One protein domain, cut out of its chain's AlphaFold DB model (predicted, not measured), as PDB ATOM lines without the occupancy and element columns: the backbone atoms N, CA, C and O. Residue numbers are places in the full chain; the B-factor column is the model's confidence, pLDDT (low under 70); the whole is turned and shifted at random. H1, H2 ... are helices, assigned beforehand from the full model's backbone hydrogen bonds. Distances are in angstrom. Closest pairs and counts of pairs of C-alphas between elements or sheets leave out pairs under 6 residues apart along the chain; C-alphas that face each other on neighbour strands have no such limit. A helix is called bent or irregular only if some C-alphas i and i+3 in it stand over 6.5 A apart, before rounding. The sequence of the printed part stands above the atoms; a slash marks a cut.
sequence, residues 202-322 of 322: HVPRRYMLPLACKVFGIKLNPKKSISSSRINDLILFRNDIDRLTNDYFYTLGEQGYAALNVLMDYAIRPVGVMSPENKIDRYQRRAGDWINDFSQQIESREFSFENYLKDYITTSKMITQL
ATOM      1  N   HIS A 202      -1.903 -28.722 -19.054       96.19
ATOM      2  CA  HIS A 202      -2.426 -28.889 -17.703       96.19
ATOM      3  C   HIS A 202      -3.943 -28.651 -17.671       96.19
ATOM      4  O   HIS A 202      -4.431 -27.602 -18.098       96.19
ATOM      5  N   VAL A 203      -4.687 -29.611 -17.120       97.62
ATOM      6  CA  VAL A 203      -6.130 -29.503 -16.883       97.62
ATOM      7  C   VAL A 203      -6.380 -29.647 -15.388       97.62
ATOM      8  O   VAL A 203      -6.378 -30.772 -14.894       97.62
ATOM      9  N   PRO A 204      -6.622 -28.541 -14.660       97.62
ATOM     10  CA  PRO A 204      -6.831 -28.608 -13.225       97.62
ATOM     11  C   PRO A 204      -8.051 -29.457 -12.884       97.62
ATOM     12  O   PRO A 204      -9.143 -29.230 -13.423       97.62
ATOM     13  N   ARG A 205      -7.908 -30.370 -11.920       97.69
ATOM     14  CA  ARG A 205      -8.972 -31.307 -11.517       97.69
ATOM     15  C   ARG A 205     -10.320 -30.632 -11.257       97.69
ATOM     16  O   ARG A 205     -11.371 -31.146 -11.642       97.69
ATOM     17  N   ARG A 206     -10.298 -29.449 -10.636       96.94
ATOM     18  CA  ARG A 206     -11.502 -28.663 -10.306       96.94
ATOM     19  C   ARG A 206     -12.376 -28.316 -11.518       96.94
ATOM     20  O   ARG A 206     -13.552 -28.010 -11.341       96.94
ATOM     21  N   TYR A 207     -11.827 -28.353 -12.734       98.12
ATOM     22  CA  TYR A 207     -12.570 -28.072 -13.959       98.12
ATOM     23  C   TYR A 207     -13.112 -29.321 -14.659       98.12
ATOM     24  O   TYR A 207     -13.817 -29.175 -15.654       98.12
ATOM     25  N   MET A 208     -12.871 -30.535 -14.153       98.38
ATOM     26  CA  MET A 208     -13.287 -31.746 -14.865       98.38
ATOM     27  C   MET A 208     -14.814 -31.893 -14.950       98.38
ATOM     28  O   MET A 208     -15.352 -32.183 -16.015       98.38
ATOM     29  N   LEU A 209     -15.548 -31.593 -13.874       98.44
ATOM     30  CA  LEU A 209     -17.016 -31.600 -13.906       98.44
ATOM     31  C   LEU A 209     -17.613 -30.551 -14.870       98.44
ATOM     32  O   LEU A 209     -18.453 -30.926 -15.694       98.44
ATOM     33  N   PRO A 210     -17.232 -29.255 -14.828       98.25
ATOM     34  CA  PRO A 210     -17.728 -28.293 -15.814       98.25
ATOM     35  C   PRO A 210     -17.265 -28.613 -17.240       98.25
ATOM     36  O   PRO A 210     -18.023 -28.368 -18.178       98.25
ATOM     37  N   LEU A 211     -16.084 -29.213 -17.416       98.50
ATOM     38  CA  LEU A 211     -15.625 -29.708 -18.712       98.50
ATOM     39  C   LEU A 211     -16.539 -30.816 -19.246       98.50
ATOM     40  O   LEU A 211     -17.058 -30.697 -20.354       98.50
ATOM     41  N   ALA A 212     -16.828 -31.839 -18.441       98.25
ATOM     42  CA  ALA A 212     -17.761 -32.901 -18.806       98.25
ATOM     43  C   ALA A 212     -19.166 -32.347 -19.108       98.25
ATOM     44  O   ALA A 212     -19.809 -32.762 -20.074       98.25
ATOM     45  N   CYS A 213     -19.630 -31.346 -18.347       98.06
ATOM     46  CA  CYS A 213     -20.885 -30.655 -18.644       98.06
ATOM     47  C   CYS A 213     -20.860 -29.989 -20.027       98.06
ATOM     48  O   CYS A 213     -21.824 -30.131 -20.784       98.06
ATOM     49  N   LYS A 214     -19.764 -29.300 -20.375       97.69
ATOM     50  CA  LYS A 214     -19.575 -28.673 -21.689       97.69
ATOM     51  C   LYS A 214     -19.612 -29.708 -22.808       97.69
ATOM     52  O   LYS A 214     -20.447 -29.596 -23.706       97.69
ATOM     53  N   VAL A 215     -18.768 -30.733 -22.714       96.81
ATOM     54  CA  VAL A 215     -18.620 -31.784 -23.733       96.81
ATOM     55  C   VAL A 215     -19.949 -32.515 -23.954       96.81
ATOM     56  O   VAL A 215     -20.465 -32.588 -25.072       96.81
ATOM     57  N   PHE A 216     -20.614 -32.965 -22.888       95.81
ATOM     58  CA  PHE A 216     -21.875 -33.708 -23.008       95.81
ATOM     59  C   PHE A 216     -23.120 -32.822 -23.143       95.81
ATOM     60  O   PHE A 216     -24.231 -33.335 -23.336       95.81
ATOM     61  N   GLY A 217     -22.945 -31.496 -23.181       94.75
ATOM     62  CA  GLY A 217     -24.009 -30.506 -23.355       94.75
ATOM     63  C   GLY A 217     -25.034 -30.536 -22.223       94.75
ATOM     64  O   GLY A 217     -26.233 -30.397 -22.467       94.75
ATOM     65  N   ILE A 218     -24.572 -30.774 -20.998       94.62
ATOM     66  CA  ILE A 218     -25.385 -30.720 -19.788       94.62
ATOM     67  C   ILE A 218     -25.376 -29.266 -19.320       94.62
ATOM     68  O   ILE A 218     -24.374 -28.772 -18.814       94.62
ATOM     69  N   LYS A 219     -26.501 -28.572 -19.516       93.81
ATOM     70  CA  LYS A 219     -26.697 -27.181 -19.097       93.81
ATOM     71  C   LYS A 219     -27.931 -27.081 -18.212       93.81
ATOM     72  O   LYS A 219     -29.003 -27.554 -18.593       93.81
ATOM     73  N   LEU A 220     -27.784 -26.458 -17.046       92.50
ATOM     74  CA  LEU A 220     -28.899 -26.178 -16.145       92.50
ATOM     75  C   LEU A 220     -29.309 -24.712 -16.242       92.50
ATOM     76  O   LEU A 220     -28.483 -23.829 -16.464       92.50
ATOM     77  N   ASN A 221     -30.609 -24.461 -16.086       88.94
ATOM     78  CA  ASN A 221     -31.141 -23.112 -15.969       88.94
ATOM     79  C   ASN A 221     -31.483 -22.852 -14.494       88.94
ATOM     80  O   ASN A 221     -32.402 -23.500 -13.994       88.94
ATOM     81  N   PRO A 222     -30.822 -21.891 -13.822       83.19
ATOM     82  CA  PRO A 222     -31.078 -21.568 -12.416       83.19
ATOM     83  C   PRO A 222     -32.536 -21.211 -12.103       83.19
ATOM     84  O   PRO A 222     -32.972 -21.336 -10.966       83.19
ATOM     85  N   LYS A 223     -33.300 -20.755 -13.102       86.06
ATOM     86  CA  LYS A 223     -34.695 -20.321 -12.944       86.06
ATOM     87  C   LYS A 223     -35.717 -21.446 -13.119       86.06
ATOM     88  O   LYS A 223     -36.910 -21.190 -12.996       86.06
ATOM     89  N   LYS A 224     -35.291 -22.659 -13.479       88.31
ATOM     90  CA  LYS A 224     -36.195 -23.790 -13.723       88.31
ATOM     91  C   LYS A 224     -36.032 -24.836 -12.631       88.31
ATOM     92  O   LYS A 224     -34.911 -25.227 -12.317       88.31
ATOM     93  N   SER A 225     -37.155 -25.314 -12.098       87.25
ATOM     94  CA  SER A 225     -37.153 -26.469 -11.206       87.25
ATOM     95  C   SER A 225     -36.654 -27.710 -11.952       87.25
ATOM     96  O   SER A 225     -36.929 -27.908 -13.139       87.25
ATOM     97  N   ILE A 226     -35.882 -28.534 -11.247       90.00
ATOM     98  CA  ILE A 226     -35.345 -29.796 -11.754       90.00
ATOM     99  C   ILE A 226     -36.227 -30.911 -11.190       90.00
ATOM    100  O   ILE A 226     -36.519 -30.925  -9.998       90.00
ATOM    101  N   SER A 227     -36.685 -31.830 -12.041       90.62
ATOM    102  CA  SER A 227     -37.472 -32.977 -11.584       90.62
ATOM    103  C   SER A 227     -36.621 -33.926 -10.735       90.62
ATOM    104  O   SER A 227     -35.423 -34.069 -10.980       90.62
ATOM    105  N   SER A 228     -37.232 -34.640  -9.786       90.06
ATOM    106  CA  SER A 228     -36.510 -35.575  -8.904       90.06
ATOM    107  C   SER A 228     -35.752 -36.661  -9.675       90.06
ATOM    108  O   SER A 228     -34.617 -36.981  -9.342       90.06
ATOM    109  N   SER A 229     -36.333 -37.179 -10.765       89.81
ATOM    110  CA  SER A 229     -35.640 -38.126 -11.651       89.81
ATOM    111  C   SER A 229     -34.388 -37.507 -12.274       89.81
ATOM    112  O   SER A 229     -33.338 -38.142 -12.286       89.81
ATOM    113  N   ARG A 230     -34.461 -36.246 -12.720       92.44
ATOM    114  CA  ARG A 230     -33.303 -35.561 -13.293       92.44
ATOM    115  C   ARG A 230     -32.245 -35.226 -12.239       92.44
ATOM    116  O   ARG A 230     -31.069 -35.193 -12.577       92.44
ATOM    117  N   ILE A 231     -32.635 -34.987 -10.988       93.44
ATOM    118  CA  ILE A 231     -31.689 -34.811  -9.875       93.44
ATOM    119  C   ILE A 231     -30.869 -36.091  -9.681       93.44
ATOM    120  O   ILE A 231     -29.643 -36.022  -9.693       93.44
ATOM    121  N   ASN A 232     -31.526 -37.252  -9.599       94.38
ATOM    122  CA  ASN A 232     -30.837 -38.540  -9.457       94.38
ATOM    123  C   ASN A 232     -29.863 -38.798 -10.617       94.38
ATOM    124  O   ASN A 232     -28.714 -39.168 -10.383       94.38
ATOM    125  N   ASP A 233     -30.287 -38.527 -11.853       94.75
ATOM    126  CA  ASP A 233     -29.431 -38.616 -13.040       94.75
ATOM    127  C   ASP A 233     -28.169 -37.742 -12.922       94.75
ATOM    128  O   ASP A 233     -27.064 -38.176 -13.240       94.75
ATOM    129  N   LEU A 234     -28.322 -36.499 -12.454       96.56
ATOM    130  CA  LEU A 234     -27.212 -35.556 -12.299       96.56
ATOM    131  C   LEU A 234     -26.260 -35.951 -11.166       96.56
ATOM    132  O   LEU A 234     -25.057 -35.732 -11.294       96.56
ATOM    133  N   ILE A 235     -26.777 -36.544 -10.087       96.88
ATOM    134  CA  ILE A 235     -25.962 -37.091  -8.995       96.88
ATOM    135  C   ILE A 235     -25.130 -38.272  -9.503       96.88
ATOM    136  O   ILE A 235     -23.926 -38.311  -9.256       96.88
ATOM    137  N   LEU A 236     -25.737 -39.200 -10.255       97.19
ATOM    138  CA  LEU A 236     -25.016 -40.325 -10.862       97.19
ATOM    139  C   LEU A 236     -23.924 -39.836 -11.818       97.19
ATOM    140  O   LEU A 236     -22.781 -40.268 -11.704       97.19
ATOM    141  N   PHE A 237     -24.257 -38.882 -12.693       97.62
ATOM    142  CA  PHE A 237     -23.294 -38.241 -13.588       97.62
ATOM    143  C   PHE A 237     -22.122 -37.616 -12.822       97.62
ATOM    144  O   PHE A 237     -20.965 -37.893 -13.126       97.62
ATOM    145  N   ARG A 238     -22.403 -36.794 -11.803       97.75
ATOM    146  CA  ARG A 238     -21.372 -36.141 -10.983       97.75
ATOM    147  C   ARG A 238     -20.441 -37.157 -10.337       97.75
ATOM    148  O   ARG A 238     -19.228 -36.988 -10.401       97.75
ATOM    149  N   ASN A 239     -21.020 -38.160  -9.683       98.00
ATOM    150  CA  ASN A 239     -20.263 -39.134  -8.910       98.00
ATOM    151  C   ASN A 239     -19.363 -39.973  -9.821       98.00
ATOM    152  O   ASN A 239     -18.226 -40.253  -9.456       98.00
ATOM    153  N   ASP A 240     -19.842 -40.335 -11.012       97.75
ATOM    154  CA  ASP A 240     -19.041 -41.100 -11.961       97.75
ATOM    155  C   ASP A 240     -17.930 -40.259 -12.593       97.75
ATOM    156  O   ASP A 240     -16.791 -40.715 -12.654       97.75
ATOM    157  N   ILE A 241     -18.204 -38.998 -12.955       98.31
ATOM    158  CA  ILE A 241     -17.151 -38.082 -13.409       98.31
ATOM    159  C   ILE A 241     -16.100 -37.878 -12.318       98.31
ATOM    160  O   ILE A 241     -14.917 -37.968 -12.628       98.31
ATOM    161  N   ASP A 242     -16.474 -37.643 -11.056       98.19
ATOM    162  CA  ASP A 242     -15.481 -37.491  -9.981       98.19
ATOM    163  C   ASP A 242     -14.680 -38.779  -9.761       98.19
ATOM    164  O   ASP A 242     -13.455 -38.721  -9.675       98.19
ATOM    165  N   ARG A 243     -15.329 -39.949  -9.749       97.75
ATOM    166  CA  ARG A 243     -14.645 -41.248  -9.665       97.75
ATOM    167  C   ARG A 243     -13.633 -41.428 -10.801       97.75
ATOM    168  O   ARG A 243     -12.459 -41.645 -10.530       97.75
ATOM    169  N   LEU A 244     -14.054 -41.274 -12.054       97.44
ATOM    170  CA  LEU A 244     -13.161 -41.387 -13.212       97.44
ATOM    171  C   LEU A 244     -12.026 -40.358 -13.152       97.44
ATOM    172  O   LEU A 244     -10.884 -40.670 -13.479       97.44
ATOM    173  N   THR A 245     -12.324 -39.137 -12.702       98.31
ATOM    174  CA  THR A 245     -11.316 -38.085 -12.519       98.31
ATOM    175  C   THR A 245     -10.282 -38.500 -11.482       98.31
ATOM    176  O   THR A 245      -9.094 -38.346 -11.741       98.31
ATOM    177  N   ASN A 246     -10.711 -39.046 -10.337       97.62
ATOM    178  CA  ASN A 246      -9.807 -39.594  -9.325       97.62
ATOM    179  C   ASN A 246      -8.874 -40.640  -9.945       97.62
ATOM    180  O   ASN A 246      -7.658 -40.512  -9.822       97.62
ATOM    181  N   ASP A 247      -9.440 -41.624 -10.645       95.56
ATOM    182  CA  ASP A 247      -8.711 -42.772 -11.186       95.56
ATOM    183  C   ASP A 247      -7.660 -42.343 -12.232       95.56
ATOM    184  O   ASP A 247      -6.471 -42.676 -12.127       95.56
ATOM    185  N   TYR A 248      -8.073 -41.550 -13.227       95.62
ATOM    186  CA  TYR A 248      -7.183 -41.133 -14.311       95.62
ATOM    187  C   TYR A 248      -6.188 -40.052 -13.881       95.62
ATOM    188  O   TYR A 248      -5.032 -40.125 -14.290       95.62
ATOM    189  N   PHE A 249      -6.575 -39.079 -13.048       97.25
ATOM    190  CA  PHE A 249      -5.663 -37.994 -12.654       97.25
ATOM    191  C   PHE A 249      -4.643 -38.471 -11.618       97.25
ATOM    192  O   PHE A 249      -3.524 -37.965 -11.600       97.25
ATOM    193  N   TYR A 250      -4.986 -39.466 -10.792       95.75
ATOM    194  CA  TYR A 250      -4.017 -40.115  -9.908       95.75
ATOM    195  C   TYR A 250      -2.908 -40.819 -10.701       95.75
ATOM    196  O   TYR A 250      -1.736 -40.724 -10.351       95.75
ATOM    197  N   THR A 251      -3.280 -41.498 -11.789       91.50
ATOM    198  CA  THR A 251      -2.350 -42.324 -12.573       91.50
ATOM    199  C   THR A 251      -1.562 -41.517 -13.606       91.50
ATOM    200  O   THR A 251      -0.379 -41.770 -13.817       91.50
ATOM    201  N   LEU A 252      -2.214 -40.563 -14.276       92.25
ATOM    202  CA  LEU A 252      -1.668 -39.840 -15.433       92.25
ATOM    203  C   LEU A 252      -1.323 -38.375 -15.128       92.25
ATOM    204  O   LEU A 252      -0.757 -37.701 -15.983       92.25
ATOM    205  N   GLY A 253      -1.673 -37.871 -13.942       95.94
ATOM    206  CA  GLY A 253      -1.553 -36.459 -13.591       95.94
ATOM    207  C   GLY A 253      -2.685 -35.586 -14.141       95.94
ATOM    208  O   GLY A 253      -3.546 -36.021 -14.907       95.94
ATOM    209  N   GLU A 254      -2.687 -34.315 -13.735       97.06
ATOM    210  CA  GLU A 254      -3.683 -33.313 -14.132       97.06
ATOM    211  C   GLU A 254      -3.402 -32.759 -15.542       97.06
ATOM    212  O   GLU A 254      -3.037 -31.593 -15.710       97.06
ATOM    213  N   GLN A 255      -3.529 -33.605 -16.562       96.12
ATOM    214  CA  GLN A 255      -3.250 -33.264 -17.961       96.12
ATOM    215  C   GLN A 255      -4.447 -33.518 -18.886       96.12
ATOM    216  O   GLN A 255      -5.347 -34.304 -18.575       96.12
ATOM    217  N   GLY A 256      -4.449 -32.881 -20.057       96.69
ATOM    218  CA  GLY A 256      -5.501 -33.009 -21.067       96.69
ATOM    219  C   GLY A 256      -5.729 -34.449 -21.510       96.69
ATOM    220  O   GLY A 256      -6.874 -34.853 -21.705       96.69
ATOM    221  N   TYR A 257      -4.675 -35.265 -21.579       94.88
ATOM    222  CA  TYR A 257      -4.819 -36.679 -21.927       94.88
ATOM    223  C   TYR A 257      -5.570 -37.481 -20.845       94.88
ATOM    224  O   TYR A 257      -6.383 -38.358 -21.154       94.88
ATOM    225  N   ALA A 258      -5.375 -37.145 -19.567       95.75
ATOM    226  CA  ALA A 258      -6.142 -37.734 -18.471       95.75
ATOM    227  C   ALA A 258      -7.616 -37.303 -18.545       95.75
ATOM    228  O   ALA A 258      -8.510 -38.140 -18.421       95.75
ATOM    229  N   ALA A 259      -7.872 -36.022 -18.832       97.75
ATOM    230  CA  ALA A 259      -9.222 -35.500 -19.036       97.75
ATOM    231  C   ALA A 259      -9.940 -36.182 -20.213       97.75
ATOM    232  O   ALA A 259     -11.108 -36.549 -20.077       97.75
ATOM    233  N   LEU A 260      -9.244 -36.435 -21.329       95.75
ATOM    234  CA  LEU A 260      -9.795 -37.200 -22.452       95.75
ATOM    235  C   LEU A 260     -10.262 -38.584 -22.002       95.75
ATOM    236  O   LEU A 260     -11.369 -38.998 -22.331       95.75
ATOM    237  N   ASN A 261      -9.442 -39.291 -21.225       94.75
ATOM    238  CA  ASN A 261      -9.784 -40.625 -20.742       94.75
ATOM    239  C   ASN A 261     -11.010 -40.628 -19.823       94.75
ATOM    240  O   ASN A 261     -11.852 -41.510 -19.969       94.75
ATOM    241  N   VAL A 262     -11.171 -39.617 -18.963       96.75
ATOM    242  CA  VAL A 262     -12.405 -39.430 -18.177       96.75
ATOM    243  C   VAL A 262     -13.620 -39.292 -19.100       96.75
ATOM    244  O   VAL A 262     -14.640 -39.948 -18.892       96.75
ATOM    245  N   LEU A 263     -13.518 -38.449 -20.133       97.12
ATOM    246  CA  LEU A 263     -14.614 -38.202 -21.071       97.12
ATOM    247  C   LEU A 263     -14.954 -39.448 -21.898       97.12
ATOM    248  O   LEU A 263     -16.130 -39.768 -22.048       97.12
ATOM    249  N   MET A 264     -13.954 -40.160 -22.420       94.31
ATOM    250  CA  MET A 264     -14.169 -41.367 -23.226       94.31
ATOM    251  C   MET A 264     -14.789 -42.500 -22.403       94.31
ATOM    252  O   MET A 264     -15.733 -43.136 -22.868       94.31
ATOM    253  N   ASP A 265     -14.309 -42.726 -21.177       94.31
ATOM    254  CA  ASP A 265     -14.811 -43.806 -20.320       94.31
ATOM    255  C   ASP A 265     -16.278 -43.562 -19.912       94.31
ATOM    256  O   ASP A 265     -17.131 -44.449 -20.002       94.31
ATOM    257  N   TYR A 266     -16.630 -42.310 -19.599       95.75
ATOM    258  CA  TYR A 266     -18.034 -41.945 -19.409       95.75
ATOM    259  C   TYR A 266     -18.848 -42.082 -20.707       95.75
ATOM    260  O   TYR A 266     -19.987 -42.549 -20.688       95.75
ATOM    261  N   ALA A 267     -18.293 -41.690 -21.860       93.81
ATOM    262  CA  ALA A 267     -18.996 -41.745 -23.139       93.81
ATOM    263  C   ALA A 267     -19.379 -43.174 -23.553       93.81
ATOM    264  O   ALA A 267     -20.445 -43.361 -24.143       93.81
ATOM    265  N   ILE A 268     -18.547 -44.171 -23.232       90.44
ATOM    266  CA  ILE A 268     -18.817 -45.576 -23.565       90.44
ATOM    267  C   ILE A 268     -19.843 -46.229 -22.633       90.44
ATOM    268  O   ILE A 268     -20.492 -47.198 -23.033       90.44
ATOM    269  N   ARG A 269     -19.984 -45.721 -21.402       90.62
ATOM    270  CA  ARG A 269     -20.857 -46.264 -20.351       90.62
ATOM    271  C   ARG A 269     -21.543 -45.135 -19.570       90.62
ATOM    272  O   ARG A 269     -21.330 -45.006 -18.366       90.62
ATOM    273  N   PRO A 270     -22.375 -44.306 -20.224       93.06
ATOM    274  CA  PRO A 270     -22.928 -43.136 -19.565       93.06
ATOM    275  C   PRO A 270     -23.942 -43.549 -18.498       93.06
ATOM    276  O   PRO A 270     -24.932 -44.226 -18.786       93.06
ATOM    277  N   VAL A 271     -23.714 -43.098 -17.268       92.62
ATOM    278  CA  VAL A 271     -24.649 -43.258 -16.148       92.62
ATOM    279  C   VAL A 271     -25.501 -42.002 -15.964       92.62
ATOM    280  O   VAL A 271     -25.102 -40.902 -16.333       92.62
ATOM    281  N   GLY A 272     -26.702 -42.145 -15.397       89.00
ATOM    282  CA  GLY A 272     -27.610 -41.003 -15.225       89.00
ATOM    283  C   GLY A 272     -28.178 -40.468 -16.546       89.00
ATOM    284  O   GLY A 272     -28.414 -39.268 -16.709       89.00
ATOM    285  N   VAL A 273     -28.369 -41.355 -17.527       87.50
ATOM    286  CA  VAL A 273     -29.050 -41.052 -18.789       87.50
ATOM    287  C   VAL A 273     -30.089 -42.124 -19.099       87.50
ATOM    288  O   VAL A 273     -29.860 -43.315 -18.900       87.50
ATOM    289  N   MET A 274     -31.238 -41.711 -19.635       84.00
ATOM    290  CA  MET A 274     -32.211 -42.661 -20.172       84.00
ATOM    291  C   MET A 274     -31.754 -43.190 -21.533       84.00
ATOM    292  O   MET A 274     -31.399 -42.395 -22.408       84.00
ATOM    293  N   SER A 275     -31.860 -44.511 -21.727       85.44
ATOM    294  CA  SER A 275     -31.466 -45.210 -22.965       85.44
ATOM    295  C   SER A 275     -30.019 -44.882 -23.372       85.44
ATOM    296  O   SER A 275     -29.810 -44.173 -24.365       85.44
ATOM    297  N   PRO A 276     -29.020 -45.311 -22.575       87.62
ATOM    298  CA  PRO A 276     -27.612 -44.978 -22.795       87.62
ATOM    299  C   PRO A 276     -27.124 -45.348 -24.201       87.62
ATOM    300  O   PRO A 276     -26.350 -44.594 -24.789       87.62
ATOM    301  N   GLU A 277     -27.653 -46.418 -24.794       87.81
ATOM    302  CA  GLU A 277     -27.340 -46.890 -26.149       87.81
ATOM    303  C   GLU A 277     -27.564 -45.796 -27.203       87.81
ATOM    304  O   GLU A 277     -26.785 -45.658 -28.141       87.81
ATOM    305  N   ASN A 278     -28.569 -44.937 -26.998       87.12
ATOM    306  CA  ASN A 278     -28.902 -43.823 -27.892       87.12
ATOM    307  C   ASN A 278     -27.968 -42.609 -27.720       87.12
ATOM    308  O   ASN A 278     -28.112 -41.606 -28.425       87.12
ATOM    309  N   LYS A 279     -27.084 -42.626 -26.716       90.12
ATOM    310  CA  LYS A 279     -26.186 -41.514 -26.370       90.12
ATOM    311  C   LYS A 279     -24.724 -41.818 -26.648       90.12
ATOM    312  O   LYS A 279     -24.008 -40.860 -26.929       90.12
ATOM    313  N   ILE A 280     -24.309 -43.086 -26.588       91.88
ATOM    314  CA  ILE A 280     -22.898 -43.498 -26.685       91.88
ATOM    315  C   ILE A 280     -22.223 -42.891 -27.919       91.88
ATOM    316  O   ILE A 280     -21.275 -42.126 -27.763       91.88
ATOM    317  N   ASP A 281     -22.764 -43.114 -29.123       89.88
ATOM    318  CA  ASP A 281     -22.195 -42.567 -30.366       89.88
ATOM    319  C   ASP A 281     -22.036 -41.038 -30.311       89.88
ATOM    320  O   ASP A 281     -20.969 -40.488 -30.587       89.88
ATOM    321  N   ARG A 282     -23.075 -40.333 -29.847       90.38
ATOM    322  CA  ARG A 282     -23.040 -38.872 -29.707       90.38
ATOM    323  C   ARG A 282     -21.983 -38.414 -28.703       90.38
ATOM    324  O   ARG A 282     -21.378 -37.361 -28.894       90.38
ATOM    325  N   TYR A 283     -21.828 -39.124 -27.591       93.88
ATOM    326  CA  TYR A 283     -20.872 -38.775 -26.544       93.88
ATOM    327  C   TYR A 283     -19.434 -39.061 -26.968       93.88
ATOM    328  O   TYR A 283     -18.577 -38.221 -26.709       93.88
ATOM    329  N   GLN A 284     -19.190 -40.155 -27.688       91.69
ATOM    330  CA  GLN A 284     -17.876 -40.477 -28.245       91.69
ATOM    331  C   GLN A 284     -17.429 -39.425 -29.262       91.69
ATOM    332  O   GLN A 284     -16.315 -38.923 -29.153       91.69
ATOM    333  N   ARG A 285     -18.315 -39.003 -30.175       90.19
ATOM    334  CA  ARG A 285     -18.022 -37.889 -31.097       90.19
ATOM    335  C   ARG A 285     -17.703 -36.601 -30.367       90.19
ATOM    336  O   ARG A 285     -16.730 -35.946 -30.681       90.19
ATOM    337  N   ARG A 286     -18.503 -36.244 -29.359       93.12
ATOM    338  CA  ARG A 286     -18.281 -35.014 -28.586       93.12
ATOM    339  C   ARG A 286     -16.959 -35.031 -27.831       93.12
ATOM    340  O   ARG A 286     -16.352 -33.976 -27.685       93.12
ATOM    341  N   ALA A 287     -16.531 -36.198 -27.353       92.56
ATOM    342  CA  ALA A 287     -15.204 -36.362 -26.774       92.56
ATOM    343  C   ALA A 287     -14.106 -36.164 -27.835       92.56
ATOM    344  O   ALA A 287     -13.125 -35.494 -27.540       92.56
ATOM    345  N   GLY A 288     -14.298 -36.666 -29.060       90.12
ATOM    346  CA  GLY A 288     -13.398 -36.425 -30.196       90.12
ATOM    347  C   GLY A 288     -13.353 -34.957 -30.633       90.12
ATOM    348  O   GLY A 288     -12.282 -34.363 -30.665       90.12
ATOM    349  N   ASP A 289     -14.510 -34.335 -30.876       90.88
ATOM    350  CA  ASP A 289     -14.646 -32.917 -31.243       90.88
ATOM    351  C   ASP A 289     -13.991 -31.991 -30.204       90.88
ATOM    352  O   ASP A 289     -13.437 -30.940 -30.539       90.88
ATOM    353  N   TRP A 290     -14.048 -32.382 -28.928       94.25
ATOM    354  CA  TRP A 290     -13.417 -31.642 -27.844       94.25
ATOM    355  C   TRP A 290     -11.892 -31.588 -27.969       94.25
ATOM    356  O   TRP A 290     -11.325 -30.558 -27.620       94.25
ATOM    357  N   ILE A 291     -11.226 -32.630 -28.478       91.00
ATOM    358  CA  ILE A 291      -9.761 -32.650 -28.630       91.00
ATOM    359  C   ILE A 291      -9.306 -31.461 -29.486       91.00
ATOM    360  O   ILE A 291      -8.406 -30.714 -29.090       91.00
ATOM    361  N   ASN A 292      -9.989 -31.249 -30.612       86.31
ATOM    362  CA  ASN A 292      -9.715 -30.169 -31.556       86.31
ATOM    363  C   ASN A 292     -10.046 -28.797 -30.967       86.31
ATOM    364  O   ASN A 292      -9.192 -27.910 -30.950       86.31
ATOM    365  N   ASP A 293     -11.271 -28.633 -30.448       91.81
ATOM    366  CA  ASP A 293     -11.709 -27.377 -29.823       91.81
ATOM    367  C   ASP A 293     -10.763 -26.980 -28.686       91.81
ATOM    368  O   ASP A 293     -10.289 -25.851 -28.626       91.81
ATOM    369  N   PHE A 294     -10.433 -27.912 -27.797       94.25
ATOM    370  CA  PHE A 294      -9.580 -27.629 -26.656       94.25
ATOM    371  C   PHE A 294      -8.156 -27.286 -27.066       94.25
ATOM    372  O   PHE A 294      -7.650 -26.271 -26.595       94.25
ATOM    373  N   SER A 295      -7.541 -28.073 -27.956       90.38
ATOM    374  CA  SER A 295      -6.171 -27.821 -28.422       90.38
ATOM    375  C   SER A 295      -6.054 -26.450 -29.089       90.38
ATOM    376  O   SER A 295      -5.137 -25.695 -28.785       90.38
ATOM    377  N   GLN A 296      -7.036 -26.069 -29.914       90.50
ATOM    378  CA  GLN A 296      -7.056 -24.749 -30.544       90.50
ATOM    379  C   GLN A 296      -7.238 -23.614 -29.523       90.50
ATOM    380  O   GLN A 296      -6.625 -22.554 -29.645       90.50
ATOM    381  N   GLN A 297      -8.111 -23.802 -28.530       94.31
ATOM    382  CA  GLN A 297      -8.428 -22.751 -27.565       94.31
ATOM    383  C   GLN A 297      -7.317 -22.562 -26.529       94.31
ATOM    384  O   GLN A 297      -7.015 -21.420 -26.190       94.31
ATOM    385  N   ILE A 298      -6.704 -23.640 -26.031       94.62
ATOM    386  CA  ILE A 298      -5.708 -23.572 -24.950       94.62
ATOM    387  C   ILE A 298      -4.373 -22.962 -25.378       94.62
ATOM    388  O   ILE A 298      -3.668 -22.388 -24.551       94.62
ATOM    389  N   GLU A 299      -4.043 -23.022 -26.667       92.44
ATOM    390  CA  GLU A 299      -2.859 -22.356 -27.222       92.44
ATOM    391  C   GLU A 299      -3.020 -20.829 -27.314       92.44
ATOM    392  O   GLU A 299      -2.035 -20.099 -27.467       92.44
ATOM    393  N   SER A 300      -4.248 -20.314 -27.187       93.94
ATOM    394  CA  SER A 300      -4.489 -18.875 -27.139       93.94
ATOM    395  C   SER A 300      -3.883 -18.257 -25.879       93.94
ATOM    396  O   SER A 300      -4.120 -18.707 -24.759       93.94
ATOM    397  N   ARG A 301      -3.179 -17.131 -26.040       91.25
ATOM    398  CA  ARG A 301      -2.611 -16.360 -24.916       91.25
ATOM    399  C   ARG A 301      -3.667 -15.826 -23.944       91.25
ATOM    400  O   ARG A 301      -3.333 -15.494 -22.813       91.25
ATOM    401  N   GLU A 302      -4.916 -15.722 -24.387       93.62
ATOM    402  CA  GLU A 302      -6.047 -15.240 -23.585       93.62
ATOM    403  C   GLU A 302      -6.840 -16.383 -22.933       93.62
ATOM    404  O   GLU A 302      -7.882 -16.149 -22.309       93.62
ATOM    405  N   PHE A 303      -6.381 -17.628 -23.089       96.44
ATOM    406  CA  PHE A 303      -7.081 -18.781 -22.552       96.44
ATOM    407  C   PHE A 303      -7.141 -18.742 -21.024       96.44
ATOM    408  O   PHE A 303      -6.138 -18.621 -20.321       96.44
ATOM    409  N   SER A 304      -8.350 -18.931 -20.504       96.62
ATOM    410  CA  SER A 304      -8.592 -19.300 -19.116       96.62
ATOM    411  C   SER A 304      -9.726 -20.313 -19.066       96.62
ATOM    412  O   SER A 304     -10.655 -20.272 -19.881       96.62
ATOM    413  N   PHE A 305      -9.686 -21.221 -18.092       97.00
ATOM    414  CA  PHE A 305     -10.760 -22.196 -17.909       97.00
ATOM    415  C   PHE A 305     -12.097 -21.510 -17.606       97.00
ATOM    416  O   PHE A 305     -13.144 -21.965 -18.064       97.00
ATOM    417  N   GLU A 306     -12.069 -20.377 -16.904       96.31
ATOM    418  CA  GLU A 306     -13.221 -19.516 -16.645       96.31
ATOM    419  C   GLU A 306     -13.899 -19.078 -17.944       96.31
ATOM    420  O   GLU A 306     -15.107 -19.269 -18.118       96.31
ATOM    421  N   ASN A 307     -13.112 -18.545 -18.882       95.56
ATOM    422  CA  ASN A 307     -13.611 -18.058 -20.162       95.56
ATOM    423  C   ASN A 307     -13.975 -19.194 -21.118       95.56
ATOM    424  O   ASN A 307     -14.902 -19.044 -21.912       95.56
ATOM    425  N   TYR A 308     -13.278 -20.326 -21.052       97.06
ATOM    426  CA  TYR A 308     -13.544 -21.482 -21.905       97.06
ATOM    427  C   TYR A 308     -14.829 -22.226 -21.501       97.06
ATOM    428  O   TYR A 308     -15.580 -22.701 -22.364       97.06
ATOM    429  N   LEU A 309     -15.102 -22.314 -20.194       97.06
ATOM    430  CA  LEU A 309     -16.224 -23.075 -19.636       97.06
ATOM    431  C   LEU A 309     -17.465 -22.217 -19.354       97.06
ATOM    432  O   LEU A 309     -18.571 -22.754 -19.400       97.06
ATOM    433  N   LYS A 310     -17.331 -20.903 -19.113       94.62
ATOM    434  CA  LYS A 310     -18.441 -19.940 -18.926       94.62
ATOM    435  C   LYS A 310     -19.593 -20.513 -18.078       94.62
ATOM    436  O   LYS A 310     -19.404 -20.916 -16.931       94.62
ATOM    437  N   ASP A 311     -20.790 -20.607 -18.663       94.31
ATOM    438  CA  ASP A 311     -22.029 -21.086 -18.041       94.31
ATOM    439  C   ASP A 311     -21.940 -22.514 -17.475       94.31
ATOM    440  O   ASP A 311     -22.727 -22.890 -16.597       94.31
ATOM    441  N   TYR A 312     -21.002 -23.333 -17.958       97.12
ATOM    442  CA  TYR A 312     -20.815 -24.692 -17.456       97.12
ATOM    443  C   TYR A 312     -20.194 -24.713 -16.060       97.12
ATOM    444  O   TYR A 312     -20.471 -25.638 -15.300       97.12
ATOM    445  N   ILE A 313     -19.471 -23.660 -15.657       96.56
ATOM    446  CA  ILE A 313     -19.036 -23.489 -14.262       96.56
ATOM    447  C   ILE A 313     -20.259 -23.352 -13.359       96.56
ATOM    448  O   ILE A 313     -20.388 -24.091 -12.384       96.56
ATOM    449  N   THR A 314     -21.199 -22.474 -13.707       94.56
ATOM    450  CA  THR A 314     -22.453 -22.308 -12.955       94.56
ATOM    451  C   THR A 314     -23.253 -23.607 -12.920       94.56
ATOM    452  O   THR A 314     -23.711 -24.016 -11.855       94.56
ATOM    453  N   THR A 315     -23.356 -24.302 -14.057       95.38
ATOM    454  CA  THR A 315     -24.029 -25.606 -14.126       95.38
ATOM    455  C   THR A 315     -23.382 -26.629 -13.188       95.38
ATOM    456  O   THR A 315     -24.082 -27.271 -12.411       95.38
ATOM    457  N   SER A 316     -22.052 -26.750 -13.205       96.44
ATOM    458  CA  SER A 316     -21.332 -27.697 -12.345       96.44
ATOM    459  C   SER A 316     -21.500 -27.387 -10.856       96.44
ATOM    460  O   SER A 316     -21.677 -28.306 -10.058       96.44
ATOM    461  N   LYS A 317     -21.538 -26.101 -10.476       95.69
ATOM    462  CA  LYS A 317     -21.801 -25.673  -9.094       95.69
ATOM    463  C   LYS A 317     -23.190 -26.100  -8.632       95.69
ATOM    464  O   LYS A 317     -23.313 -26.641  -7.542       95.69
ATOM    465  N   MET A 318     -24.210 -25.928  -9.477       94.69
ATOM    466  CA  MET A 318     -25.565 -26.395  -9.172       94.69
ATOM    467  C   MET A 318     -25.609 -27.916  -8.985       94.69
ATOM    468  O   MET A 318     -26.199 -28.388  -8.025       94.69
ATOM    469  N   ILE A 319     -24.952 -28.683  -9.862       95.75
ATOM    470  CA  ILE A 319     -24.881 -30.153  -9.755       95.75
ATOM    471  C   ILE A 319     -24.141 -30.589  -8.480       95.75
ATOM    472  O   ILE A 319     -24.495 -31.582  -7.850       95.75
ATOM    473  N   THR A 320     -23.114 -29.843  -8.077       94.44
ATOM    474  CA  THR A 320     -22.354 -30.118  -6.848       94.44
ATOM    475  C   THR A 320     -23.207 -29.924  -5.590       94.44
ATOM    476  O   THR A 320     -22.949 -30.568  -4.584       94.44
ATOM    477  N   GLN A 321     -24.235 -29.075  -5.652       93.38
ATOM    478  CA  GLN A 321     -25.141 -28.785  -4.535       93.38
ATOM    479  C   GLN A 321     -26.336 -29.750  -4.420       93.38
ATOM    480  O   GLN A 321     -27.103 -29.614  -3.469       93.38
ATOM    481  N   LEU A 322     -26.518 -30.673  -5.377       89.69
ATOM    482  CA  LEU A 322     -27.564 -31.708  -5.346       89.69
ATOM    483  C   LEU A 322     -27.225 -32.846  -4.377       89.69
ATOM    484  O   LEU A 322     -28.154 -33.307  -3.689       89.69
TER     485      LEU A 322
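This is residues 202 to 322 of the 322 residues of an uncharacterized protein of Psychrobacter sp. Rd 27.2 (UniProt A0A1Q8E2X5). A short helix, H1, sits in the middle, with the zigzag of H2, H3 and H4, two helical hairpins that share H3, wrapped round one side and the small helices H5 and H6 covering another. The printed part has 121 residues with six named helices, H1 to H6 in chain order, and no named strand; the class is all helix. It is compact, with a radius of gyration of the C-alphas of 13.9 A and spans of 41 by 30 by 25 A.

Find C-alpha 205 at (-8.972, -31.307, -11.517); there H1, residues 205 to 216, begins, 17.4 A long and irregular, with C-alphas 206 and 209 7.2 A apart. H2, residues 228 to 252, spans 35.7 A; H3, residues 256 to 268, spans 18.5 A. H4, residues 277 to 298, spans 31.8 A, is irregular, with C-alphas 278 and 281 7.3 A apart, and has a kink of 26 degrees near residue 288. H5 is residues 305 to 309, 5.8 A; H6, residues 311 to 320, 14.4 A, ends at C-alpha 320, (-22.354, -30.118, -6.848).

Start at the hub, H1. Its closest C-alphas to H2 are Leu 209 and Ile 241, 6.5 A; they touch at a steep tilt of 54 degrees. H1 touches H4 with residues 215 to 216 alone, C-alphas Val 215 and Arg 286 being closest at 5.8 A. It touches H6, closest C-alphas Pro 210 and Tyr 312, 5.0 A, and H5, Pro 210 and Leu 309, 6.6 A. H3 and H4 form a hairpin at a shallow tilt of 14 degrees, closest C-alphas Ala 267 and Tyr 283, 4.9 A. H2 and H4 are apart. Every O i to N i+4 pair is within hydrogen-bond range in H2, H3, H5 and H6, against 6 of 8 in H1 and 14 of 18 in H4.

The farthest C-alphas, Ser 228 and Arg 301, are 42.1 A apart. The printed part has no cut; the link from H1 to H2 is long, and residues 299 to 304 stand free. No printed residue is under 70 in pLDDT.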